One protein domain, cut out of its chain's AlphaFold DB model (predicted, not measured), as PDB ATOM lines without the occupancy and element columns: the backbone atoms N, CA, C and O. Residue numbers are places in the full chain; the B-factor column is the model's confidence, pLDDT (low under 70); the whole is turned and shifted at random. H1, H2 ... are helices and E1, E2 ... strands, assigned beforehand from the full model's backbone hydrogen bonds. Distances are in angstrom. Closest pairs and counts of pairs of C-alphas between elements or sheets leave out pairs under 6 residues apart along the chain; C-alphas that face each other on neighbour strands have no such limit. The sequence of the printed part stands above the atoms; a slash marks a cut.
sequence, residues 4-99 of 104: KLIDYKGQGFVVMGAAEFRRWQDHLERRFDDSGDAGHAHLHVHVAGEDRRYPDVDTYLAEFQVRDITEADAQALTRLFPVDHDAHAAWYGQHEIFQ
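Overview. This is residues 4 to 99 of the 104 residues of an uncharacterized protein of Deinococcus gobiensis (strain DSM 21396 / JCM 16679 / CGMCC 1.7299 / I-0) (UniProt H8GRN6). A small antiparallel sheet, E2 E1 E5, has the short helix H3 over one face and the first turns of the long helix H1 over the other; H1 then runs on away from the sheet along the length of the model. Towards the far end of H1 lies a separate strand hairpin, E3 and E4, with the short helix H2 between it and the sheet, while residues 81 to 99 loop away from H3 and fold back towards the middle. The printed part has 96 residues with three named helices and five named strands, in the order E1 E2 H1 E3 E4 H2 E5 H3, and its class is mixed, helices and strands. It is compact, with a radius of gyration of the C-alphas of 14.2 A, and only just elongated, spanning 43 by 29 by 24 A.

Along the chain. E1, residues 4 to 8, begins at C-alpha 4 (-15.397, 46.228, 40.593). E2, residues 12 to 17, measures 17.2 A and leads directly into H1, residues 18 to 37, which is 28.8 A long and ends at C-alpha 37 (2.744, 33.247, 20.192). E3, residues 43 to 47, and E4, residues 50 to 54, come next, then H2, residues 57 to 61. E5, residues 64 to 69, measures 15.0 A. H3, residues 71 to 80, measures 14.3 A and ends at C-alpha 80 (-18.918, 39.643, 55.646).

Arrangement. In the sheet E2 E1 E5, E1 is the inner strand. E1 and E2 form a hairpin, antiparallel at 161 degrees, with N 6 and O 14 2.8 A apart, within hydrogen-bond range. E1 and E5 are antiparallel at 153 degrees, with N 5 and O 67 at 2.9 A. H1 and H3 lie on opposite faces, giving three layers, helices on both faces of a sheet. H1 is over E2 at a height over the sheet of 14.8 A and only just stands up from it, rising 42 degrees. H3 is over E2 at a height of 10.3 A, slantwise to the strands at 39 degrees to E2 on the local plane; its closest C-alphas to E2 are those of Val 15 and Ala 74, 6.7 A apart. H1 and H2 only just touch, with 3 pairs of C-alphas within 8 A, the closest those of Glu 29 and Val 57 at 6.0 A. E3 and E4 form an antiparallel hairpin, with N 45 and O 52 at 2.8 A; both are apart from E1, E2 and E5. In H1, H2 and H3 every O i to N i+4 pair is within hydrogen-bond range.

Size, cuts and confidence. The C-alphas of Gly 39 and Ala 72, 44.3 A apart, are the two farthest apart. The printed part has no cut, and the links between named elements are tight. Mean pLDDT of the printed part is 74.5, with residues 38 to 41, 46 to 49 and 81 to 99 under 70.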
ATOM      1  N   LYS A   4     -14.797  47.243  41.453       89.31
ATOM      2  CA  LYS A   4     -15.397  46.228  40.593       89.31
ATOM      3  C   LYS A   4     -15.674  44.984  41.418       89.31
ATOM      4  O   LYS A   4     -14.808  44.548  42.171       89.31
ATOM      5  N   LEU A   5     -16.865  44.423  41.246       88.44
ATOM      6  CA  LEU A   5     -17.198  43.072  41.677       88.44
ATOM      7  C   LEU A   5     -17.228  42.183  40.438       88.44
ATOM      8  O   LEU A   5     -17.995  42.448  39.514       88.44
ATOM      9  N   ILE A   6     -16.386  41.158  40.444       87.94
ATOM     10  CA  ILE A   6     -16.249  40.148  39.400       87.94
ATOM     11  C   ILE A   6     -16.845  38.868  39.961       87.94
ATOM     12  O   ILE A   6     -16.273  38.272  40.867       87.94
ATOM     13  N   ASP A   7     -18.007  38.475  39.469       85.69
ATOM     14  CA  ASP A   7     -18.699  37.266  39.897       85.69
ATOM     15  C   ASP A   7     -18.486  36.153  38.874       85.69
ATOM     16  O   ASP A   7     -18.680  36.358  37.677       85.69
ATOM     17  N   TYR A   8     -18.095  34.975  39.342       80.75
ATOM     18  CA  TYR A   8     -17.996  33.773  38.529       80.75
ATOM     19  C   TYR A   8     -19.244  32.913  38.731       80.75
ATOM     20  O   TYR A   8     -19.292  32.060  39.621       80.75
ATOM     21  N   LYS A   9     -20.268  33.146  37.902       80.62
ATOM     22  CA  LYS A   9     -21.509  32.346  37.819       80.62
ATOM     23  C   LYS A   9     -22.153  32.027  39.184       80.62
ATOM     24  O   LYS A   9     -22.705  30.941  39.367       80.62
ATOM     25  N   GLY A  10     -22.063  32.939  40.150       73.38
ATOM     26  CA  GLY A  10     -22.561  32.773  41.519       73.38
ATOM     27  C   GLY A  10     -21.814  31.745  42.381       73.38
ATOM     28  O   GLY A  10     -22.271  31.447  43.482       73.38
ATOM     29  N   GLN A  11     -20.695  31.188  41.909       72.44
ATOM     30  CA  GLN A  11     -19.865  30.230  42.655       72.44
ATOM     31  C   GLN A  11     -18.804  30.924  43.515       72.44
ATOM     32  O   GLN A  11     -18.365  30.379  44.524       72.44
ATOM     33  N   GLY A  12     -18.397  32.128  43.124       74.25
ATOM     34  CA  GLY A  12     -17.417  32.931  43.838       74.25
ATOM     35  C   GLY A  12     -17.310  34.317  43.227       74.25
ATOM     36  O   GLY A  12     -17.738  34.538  42.095       74.25
ATOM     37  N   PHE A  13     -16.741  35.258  43.973       77.69
ATOM     38  CA  PHE A  13     -16.542  36.612  43.481       77.69
ATOM     39  C   PHE A  13     -15.232  37.217  43.979       77.69
ATOM     40  O   PHE A  13     -14.728  36.858  45.042       77.69
ATOM     41  N   VAL A  14     -14.729  38.190  43.222       79.38
ATOM     42  CA  VAL A  14     -13.604  39.046  43.598       79.38
ATOM     43  C   VAL A  14     -14.048  40.495  43.606       79.38
ATOM     44  O   VAL A  14     -14.696  40.963  42.672       79.38
ATOM     45  N   VAL A  15     -13.671  41.223  44.655       81.81
ATOM     46  CA  VAL A  15     -13.751  42.683  44.676       81.81
ATOM     47  C   VAL A  15     -12.358  43.264  44.507       81.81
ATOM     48  O   VAL A  15     -11.451  42.929  45.264       81.81
ATOM     49  N   MET A  16     -12.207  44.174  43.551       81.94
ATOM     50  CA  MET A  16     -10.960  44.894  43.305       81.94
ATOM     51  C   MET A  16     -11.222  46.357  42.965       81.94
ATOM     52  O   MET A  16     -12.315  46.723  42.536       81.94
ATOM     53  N   GLY A  17     -10.236  47.224  43.181       85.25
ATOM     54  CA  GLY A  17     -10.339  48.606  42.721       85.25
ATOM     55  C   GLY A  17     -10.400  48.660  41.192       85.25
ATOM     56  O   GLY A  17      -9.863  47.793  40.506       85.25
ATOM     57  N   ALA A  18     -11.059  49.672  40.622       86.00
ATOM     58  CA  ALA A  18     -11.168  49.785  39.164       86.00
ATOM     59  C   ALA A  18      -9.804  49.925  38.456       86.00
ATOM     60  O   ALA A  18      -9.683  49.556  37.289       86.00
ATOM     61  N   ALA A  19      -8.782  50.458  39.134       85.62
ATOM     62  CA  ALA A  19      -7.428  50.538  38.588       85.62
ATOM     63  C   ALA A  19      -6.746  49.163  38.576       85.62
ATOM     64  O   ALA A  19      -6.134  48.787  37.578       85.62
ATOM     65  N   GLU A  20      -6.889  48.402  39.658       82.88
ATOM     66  CA  GLU A  20      -6.412  47.026  39.780       82.88
ATOM     67  C   GLU A  20      -7.111  46.109  38.774       82.88
ATOM     68  O   GLU A  20      -6.440  45.314  38.128       82.88
ATOM     69  N   PHE A  21      -8.418  46.292  38.556       85.62
ATOM     70  CA  PHE A  21      -9.178  45.579  37.528       85.62
ATOM     71  C   PHE A  21      -8.596  45.755  36.134       85.62
ATOM     72  O   PHE A  21      -8.380  44.771  35.435       85.62
ATOM     73  N   ARG A  22      -8.281  46.994  35.746       86.94
ATOM     74  CA  ARG A  22      -7.641  47.252  34.451       86.94
ATOM     75  C   ARG A  22      -6.286  46.565  34.351       86.94
ATOM     76  O   ARG A  22      -6.013  45.916  33.358       86.94
ATOM     77  N   ARG A  23      -5.460  46.643  35.400       84.50
ATOM     78  CA  ARG A  23      -4.151  45.967  35.413       84.50
ATOM     79  C   ARG A  23      -4.274  44.449  35.319       84.50
ATOM     80  O   ARG A  23      -3.439  43.823  34.676       84.50
ATOM     81  N   TRP A  24      -5.274  43.870  35.978       84.56
ATOM     82  CA  TRP A  24      -5.571  42.443  35.897       84.56
ATOM     83  C   TRP A  24      -6.003  42.058  34.481       84.56
ATOM     84  O   TRP A  24      -5.430  41.129  33.921       84.56
ATOM     85  N   GLN A  25      -6.919  42.813  33.871       85.19
ATOM     86  CA  GLN A  25      -7.356  42.581  32.495       85.19
ATOM     87  C   GLN A  25      -6.196  42.713  31.492       85.19
ATOM     88  O   GLN A  25      -5.957  41.787  30.726       85.19
ATOM     89  N   ASP A  26      -5.401  43.785  31.571       86.75
ATOM     90  CA  ASP A  26      -4.220  43.978  30.714       86.75
ATOM     91  C   ASP A  26      -3.209  42.825  30.867       86.75
ATOM     92  O   ASP A  26      -2.534  42.428  29.917       86.75
ATOM     93  N   HIS A  27      -3.051  42.301  32.089       83.56
ATOM     94  CA  HIS A  27      -2.168  41.167  32.353       83.56
ATOM     95  C   HIS A  27      -2.702  39.877  31.723       83.56
ATOM     96  O   HIS A  27      -1.915  39.092  31.196       83.56
ATOM     97  N   LEU A  28      -4.020  39.659  31.762       81.69
ATOM     98  CA  LEU A  28      -4.664  38.528  31.099       81.69
ATOM     99  C   LEU A  28      -4.489  38.598  29.587       81.69
ATOM    100  O   LEU A  28      -4.025  37.625  29.007       81.69
ATOM    101  N   GLU A  29      -4.803  39.740  28.977       83.38
ATOM    102  CA  GLU A  29      -4.681  39.956  27.530       83.38
ATOM    103  C   GLU A  29      -3.269  39.608  27.043       83.38
ATOM    104  O   GLU A  29      -3.107  38.740  26.188       83.38
ATOM    105  N   ARG A  30      -2.233  40.149  27.700       83.38
ATOM    106  CA  ARG A  30      -0.835  39.818  27.373       83.38
ATOM    107  C   ARG A  30      -0.522  38.336  27.525       83.38
ATOM    108  O   ARG A  30       0.224  37.785  26.730       83.38
ATOM    109  N   ARG A  31      -1.075  37.679  28.544       78.31
ATOM    110  CA  ARG A  31      -0.842  36.249  28.757       78.31
ATOM    111  C   ARG A  31      -1.493  35.393  27.670       78.31
ATOM    112  O   ARG A  31      -0.941  34.349  27.326       78.31
ATOM    113  N   PHE A  32      -2.650  35.809  27.157       77.19
ATOM    114  CA  PHE A  32      -3.295  35.168  26.012       77.19
ATOM    115  C   PHE A  32      -2.477  35.367  24.735       77.19
ATOM    116  O   PHE A  32      -2.245  34.385  24.029       77.19
ATOM    117  N   ASP A  33      -1.969  36.577  24.500       80.19
ATOM    118  CA  ASP A  33      -1.080  36.869  23.370       80.19
ATOM    119  C   ASP A  33       0.207  36.028  23.437       80.19
ATOM    120  O   ASP A  33       0.516  35.295  22.499       80.19
ATOM    121  N   ASP A  34       0.896  36.024  24.585       78.81
ATOM    122  CA  ASP A  34       2.117  35.237  24.812       78.81
ATOM    123  C   ASP A  34       1.872  33.724  24.623       78.81
ATOM    124  O   ASP A  34       2.723  32.995  24.107       78.81
ATOM    125  N   SER A  35       0.704  33.229  25.052       72.56
ATOM    126  CA  SER A  35       0.297  31.829  24.883       72.56
ATOM    127  C   SER A  35       0.064  31.488  23.409       72.56
ATOM    128  O   SER A  35       0.534  30.446  22.940       72.56
ATOM    129  N   GLY A  36      -0.618  32.368  22.670       70.69
ATOM    130  CA  GLY A  36      -0.825  32.234  21.229       70.69
ATOM    131  C   GLY A  36       0.493  32.232  20.454       70.69
ATOM    132  O   GLY A  36       0.718  31.343  19.628       70.69
ATOM    133  N   ASP A  37       1.405  33.146  20.789       70.44
ATOM    134  CA  ASP A  37       2.744  33.247  20.192       70.44
ATOM    135  C   ASP A  37       3.613  32.012  20.480       70.44
ATOM    136  O   ASP A  37       4.397  31.573  19.633       70.44
ATOM    137  N   ALA A  38       3.444  31.392  21.650       69.81
ATOM    138  CA  ALA A  38       4.097  30.135  22.014       69.81
ATOM    139  C   ALA A  38       3.490  28.892  21.322       69.81
ATOM    140  O   ALA A  38       3.968  27.773  21.533       69.81
ATOM    141  N   GLY A  39       2.462  29.061  20.484       66.25
ATOM    142  CA  GLY A  39       1.785  27.978  19.769       66.25
ATOM    143  C   GLY A  39       0.782  27.198  20.622       66.25
ATOM    144  O   GLY A  39       0.305  26.142  20.196       66.25
ATOM    145  N   HIS A  40       0.445  27.696  21.814       69.31
ATOM    146  CA  HIS A  40      -0.619  27.138  22.638       69.31
ATOM    147  C   HIS A  40      -1.958  27.727  22.190       69.31
ATOM    148  O   HIS A  40      -2.208  28.922  22.317       69.31
ATOM    149  N   ALA A  41      -2.848  26.871  21.691       66.19
ATOM    150  CA  ALA A  41      -4.149  27.295  21.177       66.19
ATOM    151  C   ALA A  41      -5.181  27.626  22.276       66.19
ATOM    152  O   ALA A  41      -6.311  27.999  21.954       66.19
ATOM    153  N   HIS A  42      -4.846  27.407  23.555       70.19
ATOM    154  CA  HIS A  42      -5.770  27.584  24.673       70.19
ATOM    155  C   HIS A  42      -5.037  27.904  25.980       70.19
ATOM    156  O   HIS A  42      -3.953  27.375  26.232       70.19
ATOM    157  N   LEU A  43      -5.688  28.676  26.849       71.88
ATOM    158  CA  LEU A  43      -5.290  28.867  28.244       71.88
ATOM    159  C   LEU A  43      -6.040  27.897  29.154       71.88
ATOM    160  O   LEU A  43      -7.231  27.646  28.956       71.88
ATOM    161  N   HIS A  44      -5.323  27.365  30.140       72.50
ATOM    162  CA  HIS A  44      -5.828  26.390  31.095       72.50
ATOM    163  C   HIS A  44      -6.247  27.091  32.387       72.50
ATOM    164  O   HIS A  44      -5.526  27.936  32.931       72.50
ATOM    165  N   VAL A  45      -7.441  26.760  32.859       73.38
ATOM    166  CA  VAL A  45      -8.052  27.359  34.042       73.38
ATOM    167  C   VAL A  45      -8.640  26.250  34.881       73.38
ATOM    168  O   VAL A  45      -9.559  25.554  34.452       73.38
ATOM    169  N   HIS A  46      -8.128  26.108  36.098       69.19
ATOM    170  CA  HIS A  46      -8.664  25.131  37.022       69.19
ATOM    171  C   HIS A  46      -9.886  25.705  37.747       69.19
ATOM    172  O   HIS A  46      -9.822  26.730  38.432       69.19
ATOM    173  N   VAL A  47     -11.024  25.046  37.573       68.69
ATOM    174  CA  VAL A  47     -12.315  25.432  38.132       68.69
ATOM    175  C   VAL A  47     -12.897  24.230  38.859       68.69
ATOM    176  O   VAL A  47     -13.254  23.242  38.228       68.69
ATOM    177  N   ALA A  48     -13.047  24.327  40.180       65.00
ATOM    178  CA  ALA A  48     -13.739  23.315  40.984       65.00
ATOM    179  C   ALA A  48     -13.239  21.865  40.759       65.00
ATOM    180  O   ALA A  48     -14.038  20.930  40.757       65.00
ATOM    181  N   GLY A  49     -11.930  21.664  40.569       66.38
ATOM    182  CA  GLY A  49     -11.353  20.341  40.296       66.38
ATOM    183  C   GLY A  49     -11.178  20.013  38.808       66.38
ATOM    184  O   GLY A  49     -10.543  19.011  38.482       66.38
ATOM    185  N   GLU A  50     -11.717  20.831  37.901       71.25
ATOM    186  CA  GLU A  50     -11.685  20.608  36.453       71.25
ATOM    187  C   GLU A  50     -10.729  21.568  35.752       71.25
ATOM    188  O   GLU A  50     -10.765  22.773  35.976       71.25
ATOM    189  N   ASP A  51      -9.920  21.046  34.834       78.69
ATOM    190  CA  ASP A  51      -9.119  21.859  33.925       78.69
ATOM    191  C   ASP A  51      -9.946  22.259  32.694       78.69
ATOM    192  O   ASP A  51     -10.389  21.408  31.915       78.69
ATOM    193  N   ARG A  52     -10.182  23.561  32.532       80.06
ATOM    194  CA  ARG A  52     -10.954  24.142  31.429       80.06
ATOM    195  C   ARG A  52     -10.052  24.915  30.489       80.06
ATOM    196  O   ARG A  52      -9.103  25.560  30.916       80.06
ATOM    197  N   ARG A  53     -10.386  24.872  29.200       83.62
ATOM    198  CA  ARG A  53      -9.604  25.496  28.130       83.62
ATOM    199  C   ARG A  53     -10.373  26.639  27.499       83.62
ATOM    200  O   ARG A  53     -11.511  26.439  27.075       83.62
ATOM    201  N   TYR A  54      -9.725  27.790  27.386       84.19
ATOM    202  CA  TYR A  54     -10.288  28.979  26.753       84.19
ATOM    203  C   TYR A  54      -9.449  29.369  25.532       84.19
ATOM    204  O   TYR A  54      -8.226  29.436  25.658       84.19
ATOM    205  N   PRO A  55     -10.072  29.587  24.360       80.56
ATOM    206  CA  PRO A  55      -9.354  29.905  23.124       80.56
ATOM    207  C   PRO A  55      -8.807  31.339  23.096       80.56
ATOM    208  O   PRO A  55      -7.793  31.586  22.454       80.56
ATOM    209  N   ASP A  56      -9.459  32.266  23.795       83.00
ATOM    210  CA  ASP A  56      -9.106  33.684  23.841       83.00
ATOM    211  C   ASP A  56      -9.572  34.325  25.158       83.00
ATOM    212  O   ASP A  56     -10.350  33.741  25.931       83.00
ATOM    213  N   VAL A  57      -9.051  35.527  25.422       83.31
ATOM    214  CA  VAL A  57      -9.326  36.291  26.643       83.31
ATOM    215  C   VAL A  57     -10.797  36.677  26.750       83.31
ATOM    216  O   VAL A  57     -11.352  36.612  27.842       83.31
ATOM    217  N   ASP A  58     -11.453  36.993  25.634       86.44
ATOM    218  CA  ASP A  58     -12.859  37.396  25.611       86.44
ATOM    219  C   ASP A  58     -13.773  36.245  26.043       86.44
ATOM    220  O   ASP A  58     -14.684  36.437  26.849       86.44
ATOM    221  N   THR A  59     -13.499  35.025  25.576       87.50
ATOM    222  CA  THR A  59     -14.235  33.813  25.953       87.50
ATOM    223  C   THR A  59     -14.060  33.506  27.436       87.50
ATOM    224  O   THR A  59     -15.011  33.094  28.100       87.50
ATOM    225  N   TYR A  60     -12.860  33.716  27.975       85.44
ATOM    226  CA  TYR A  60     -12.615  33.579  29.409       85.44
ATOM    227  C   TYR A  60     -13.328  34.677  30.212       85.44
ATOM    228  O   TYR A  60     -14.010  34.378  31.191       85.44
ATOM    229  N   LEU A  61     -13.251  35.936  29.776       87.12
ATOM    230  CA  LEU A  61     -13.900  37.061  30.448       87.12
ATOM    231  C   LEU A  61     -15.435  36.974  30.406       87.12
ATOM    232  O   LEU A  61     -16.091  37.419  31.348       87.12
ATOM    233  N   ALA A  62     -16.010  36.343  29.379       89.81
ATOM    234  CA  ALA A  62     -17.450  36.102  29.254       89.81
ATOM    235  C   ALA A  62     -18.026  35.193  30.357       89.81
ATOM    236  O   ALA A  62     -19.237  35.187  30.586       89.81
ATOM    237  N   GLU A  63     -17.181  34.441  31.066       86.75
ATOM    238  CA  GLU A  63     -17.603  33.637  32.216       86.75
ATOM    239  C   GLU A  63     -17.932  34.490  33.449       86.75
ATOM    240  O   GLU A  63     -18.609  34.005  34.363       86.75
ATOM    241  N   PHE A  64     -17.472  35.745  33.482       88.56
ATOM    242  CA  PHE A  64     -17.618  36.625  34.632       88.56
ATOM    243  C   PHE A  64     -18.694  37.685  34.422       88.56
ATOM    244  O   PHE A  64     -18.797  38.326  33.377       88.56
ATOM    245  N   GLN A  65     -19.454  37.953  35.479       91.25
ATOM    246  CA  GLN A  65     -20.281  39.147  35.569       91.25
ATOM    247  C   GLN A  65     -19.500  40.236  36.297       91.25
ATOM    248  O   GLN A  65     -19.238  40.136  37.496       91.25
ATOM    249  N   VAL A  66     -19.143  41.295  35.573       91.25
ATOM    250  CA  VAL A  66     -18.428  42.443  36.134       91.25
ATOM    251  C   VAL A  66     -19.396  43.601  36.336       91.25
ATOM    252  O   VAL A  66     -20.057  44.043  35.397       91.25
ATOM    253  N   ARG A  67     -19.459  44.133  37.558       92.12
ATOM    254  CA  ARG A  67     -20.271  45.315  37.891       92.12
ATOM    255  C   ARG A  67     -19.493  46.317  38.726       92.12
ATOM    256  O   ARG A  67     -18.636  45.945  39.526       92.12
ATOM    257  N   ASP A  68     -19.819  47.590  38.545       92.81
ATOM    258  CA  ASP A  68     -19.363  48.647  39.440       92.81
ATOM    259  C   ASP A  68     -20.084  48.544  40.781       92.81
ATOM    260  O   ASP A  68     -21.301  48.363  40.835       92.81
ATOM    261  N   ILE A  69     -19.322  48.671  41.859       89.62
ATOM    262  CA  ILE A  69     -19.839  48.737  43.223       89.62
ATOM    263  C   ILE A  69     -19.234  49.935  43.952       89.62
ATOM    264  O   ILE A  69     -18.158  50.442  43.601       89.62
ATOM    265  N   THR A  70     -19.946  50.420  44.965       90.38
ATOM    266  CA  THR A  70     -19.469  51.546  45.766       90.38
ATOM    267  C   THR A  70     -18.388  51.100  46.748       90.38
ATOM    268  O   THR A  70     -18.226  49.919  47.052       90.38
ATOM    269  N   GLU A  71     -17.644  52.062  47.289       86.19
ATOM    270  CA  GLU A  71     -16.687  51.796  48.367       86.19
ATOM    271  C   GLU A  71     -17.375  51.244  49.625       86.19
ATOM    272  O   GLU A  71     -16.839  50.353  50.280       86.19
ATOM    273  N   ALA A  72     -18.589  51.716  49.928       87.75
ATOM    274  CA  ALA A  72     -19.389  51.191  51.031       87.75
ATOM    275  C   ALA A  72     -19.750  49.712  50.817       87.75
ATOM    276  O   ALA A  72     -19.617  48.917  51.748       87.75
ATOM    277  N   ASP A  73     -20.125  49.327  49.592       87.19
ATOM    278  CA  ASP A  73     -20.409  47.929  49.239       87.19
ATOM    279  C   ASP A  73     -19.151  47.063  49.356       87.19
ATOM    280  O   ASP A  73     -19.186  45.989  49.955       87.19
ATOM    281  N   ALA A  74     -18.017  47.544  48.841       83.00
ATOM    282  CA  ALA A  74     -16.741  46.839  48.926       83.00
ATOM    283  C   ALA A  74     -16.319  46.605  50.388       83.00
ATOM    284  O   ALA A  74     -15.929  45.495  50.760       83.00
ATOM    285  N   GLN A  75     -16.452  47.621  51.244       82.12
ATOM    286  CA  GLN A  75     -16.174  47.503  52.677       82.12
ATOM    287  C   GLN A  75     -17.145  46.547  53.378       82.12
ATOM    288  O   GLN A  75     -16.722  45.768  54.234       82.12
ATOM    289  N   ALA A  76     -18.435  46.580  53.029       84.50
ATOM    290  CA  ALA A  76     -19.427  45.660  53.577       84.50
ATOM    291  C   ALA A  76     -19.098  44.203  53.215       84.50
ATOM    292  O   ALA A  76     -19.079  43.346  54.099       84.50
ATOM    293  N   LEU A  77     -18.748  43.935  51.954       78.81
ATOM    294  CA  LEU A  77     -18.330  42.609  51.491       78.81
ATOM    295  C   LEU A  77     -17.052  42.135  52.197       78.81
ATOM    296  O   LEU A  77     -17.005  40.999  52.660       78.81
ATOM    297  N   THR A  78     -16.072  43.021  52.396       71.56
ATOM    298  CA  THR A  78     -14.831  42.698  53.130       71.56
ATOM    299  C   THR A  78     -15.102  42.251  54.570       71.56
ATOM    300  O   THR A  78     -14.407  41.391  55.101       71.56
ATOM    301  N   ARG A  79     -16.120  42.826  55.223       73.25
ATOM    302  CA  ARG A  79     -16.494  42.463  56.602       73.25
ATOM    303  C   ARG A  79     -17.257  41.144  56.683       73.25
ATOM    304  O   ARG A  79     -17.112  40.431  57.669       73.25
ATOM    305  N   LEU A  80     -18.098  40.858  55.690       71.81
ATOM    306  CA  LEU A  80     -18.918  39.643  55.646       71.81
ATOM    307  C   LEU A  80     -18.102  38.400  55.275       71.81
ATOM    308  O   LEU A  80     -18.447  37.300  55.699       71.81
ATOM    309  N   PHE A  81     -17.015  38.586  54.531       67.31
ATOM    310  CA  PHE A  81     -16.100  37.530  54.110       67.31
ATOM    311  C   PHE A  81     -14.680  37.852  54.612       67.31
ATOM    312  O   PHE A  81     -13.833  38.267  53.818       67.31
ATOM    313  N   PRO A  82     -14.430  37.749  55.937       52.72
ATOM    314  CA  PRO A  82     -13.163  38.147  56.539       52.72
ATOM    315  C   PRO A  82     -11.992  37.320  55.994       52.72
ATOM    316  O   PRO A  82     -12.055  36.097  55.898       52.72
ATOM    317  N   VAL A  83     -10.928  38.035  55.634       54.81
ATOM    318  CA  VAL A  83      -9.704  37.520  55.012       54.81
ATOM    319  C   VAL A  83      -8.857  36.768  56.037       54.81
ATOM    320  O   VAL A  83      -8.627  37.277  57.135       54.81
ATOM    321  N   ASP A  84      -8.298  35.624  55.647       44.41
ATOM    322  CA  ASP A  84      -7.165  35.027  56.358       44.41
ATOM    323  C   ASP A  84      -5.889  35.826  56.008       44.41
ATOM    324  O   ASP A  84      -5.233  35.608  54.996       44.41
ATOM    325  N   HIS A  85      -5.685  36.900  56.774       35.34
ATOM    326  CA  HIS A  85      -4.504  37.741  57.034       35.34
ATOM    327  C   HIS A  85      -3.433  38.135  55.983       35.34
ATOM    328  O   HIS A  85      -2.630  39.000  56.332       35.34
ATOM    329  N   ASP A  86      -3.409  37.652  54.736       40.56
ATOM    330  CA  ASP A  86      -2.247  37.860  53.832       40.56
ATOM    331  C   ASP A  86      -2.532  38.630  52.520       40.56
ATOM    332  O   ASP A  86      -1.747  38.607  51.575       40.56
ATOM    333  N   ALA A  87      -3.651  39.360  52.434       40.06
ATOM    334  CA  ALA A  87      -4.067  40.060  51.211       40.06
ATOM    335  C   ALA A  87      -3.974  41.592  51.316       40.06
ATOM    336  O   ALA A  87      -4.981  42.307  51.288       40.06
ATOM    337  N   HIS A  88      -2.760  42.138  51.384       39.69
ATOM    338  CA  HIS A  88      -2.566  43.548  51.052       39.69
ATOM    339  C   HIS A  88      -2.771  43.737  49.538       39.69
ATOM    340  O   HIS A  88      -1.918  43.353  48.747       39.69
ATOM    341  N   ALA A  89      -3.899  44.367  49.179       38.72
ATOM    342  CA  ALA A  89      -4.370  44.729  47.831       38.72
ATOM    343  C   ALA A  89      -5.369  43.757  47.173       38.72
ATOM    344  O   ALA A  89      -5.077  43.194  46.134       38.72
ATOM    345  N   ALA A  90      -6.582  43.643  47.728       43.31
ATOM    346  CA  ALA A  90      -7.759  43.100  47.033       43.31
ATOM    347  C   ALA A  90      -7.604  41.662  46.500       43.31
ATOM    348  O   ALA A  90      -7.530  41.437  45.295       43.31
ATOM    349  N   TRP A  91      -7.605  40.680  47.404       50.31
ATOM    350  CA  TRP A  91      -7.625  39.268  47.020       50.31
ATOM    351  C   TRP A  91      -8.738  38.554  47.771       50.31
ATOM    352  O   TRP A  91      -8.656  38.344  48.979       50.31
ATOM    353  N   TYR A  92      -9.784  38.189  47.038       48.53
ATOM    354  CA  TYR A  92     -10.774  37.220  47.487       48.53
ATOM    355  C   TYR A  92     -10.475  35.913  46.753       48.53
ATOM    356  O   TYR A  92     -10.791  35.772  45.579       48.53
ATOM    357  N   GLY A  93      -9.803  34.993  47.449       37.25
ATOM    358  CA  GLY A  93      -9.451  33.653  46.975       37.25
ATOM    359  C   GLY A  93      -8.264  33.598  46.005       37.25
ATOM    360  O   GLY A  93      -8.303  34.156  44.912       37.25
ATOM    361  N   GLN A  94      -7.238  32.808  46.342       41.34
ATOM    362  CA  GLN A  94      -6.500  32.058  45.321       41.34
ATOM    363  C   GLN A  94      -7.473  31.035  44.733       41.34
ATOM    364  O   GLN A  94      -7.492  29.872  45.124       41.34
ATOM    365  N   HIS A  95      -8.351  31.481  43.845       53.00
ATOM    366  CA  HIS A  95      -9.010  30.557  42.947       53.00
ATOM    367  C   HIS A  95      -8.226  30.618  41.648       53.00
ATOM    368  O   HIS A  95      -8.124  31.680  41.035       53.00
ATOM    369  N   GLU A  96      -7.679  29.480  41.229       57.53
ATOM    370  CA  GLU A  96      -7.022  29.290  39.928       57.53
ATOM    371  C   GLU A  96      -7.870  29.855  38.768       57.53
ATOM    372  O   GLU A  96      -7.341  30.301  37.756       57.53
ATOM    373  N   ILE A  97      -9.187  29.954  38.985       65.56
ATOM    374  CA  ILE A  97     -10.177  30.618  38.138       65.56
ATOM    375  C   ILE A  97      -9.806  32.061  37.795       65.56
ATOM    376  O   ILE A  97     -10.053  32.433  36.662       65.56
ATOM    377  N   PHE A  98      -9.234  32.865  38.702       68.00
ATOM    378  CA  PHE A  98      -8.875  34.284  38.477       68.00
ATOM    379  C   PHE A  98      -7.395  34.496  38.122       68.00
ATOM    380  O   PHE A  98      -6.965  35.625  37.862       68.00
ATOM    381  N   GLN A  99      -6.614  33.412  38.127       67.56
ATOM    382  CA  GLN A  99      -5.191  33.391  37.800       67.56
ATOM    383  C   GLN A  99      -4.920  32.316  36.740       67.56
ATOM    384  O   GLN A  99      -4.232  31.330  37.018       67.56
TER     385      GLN A  99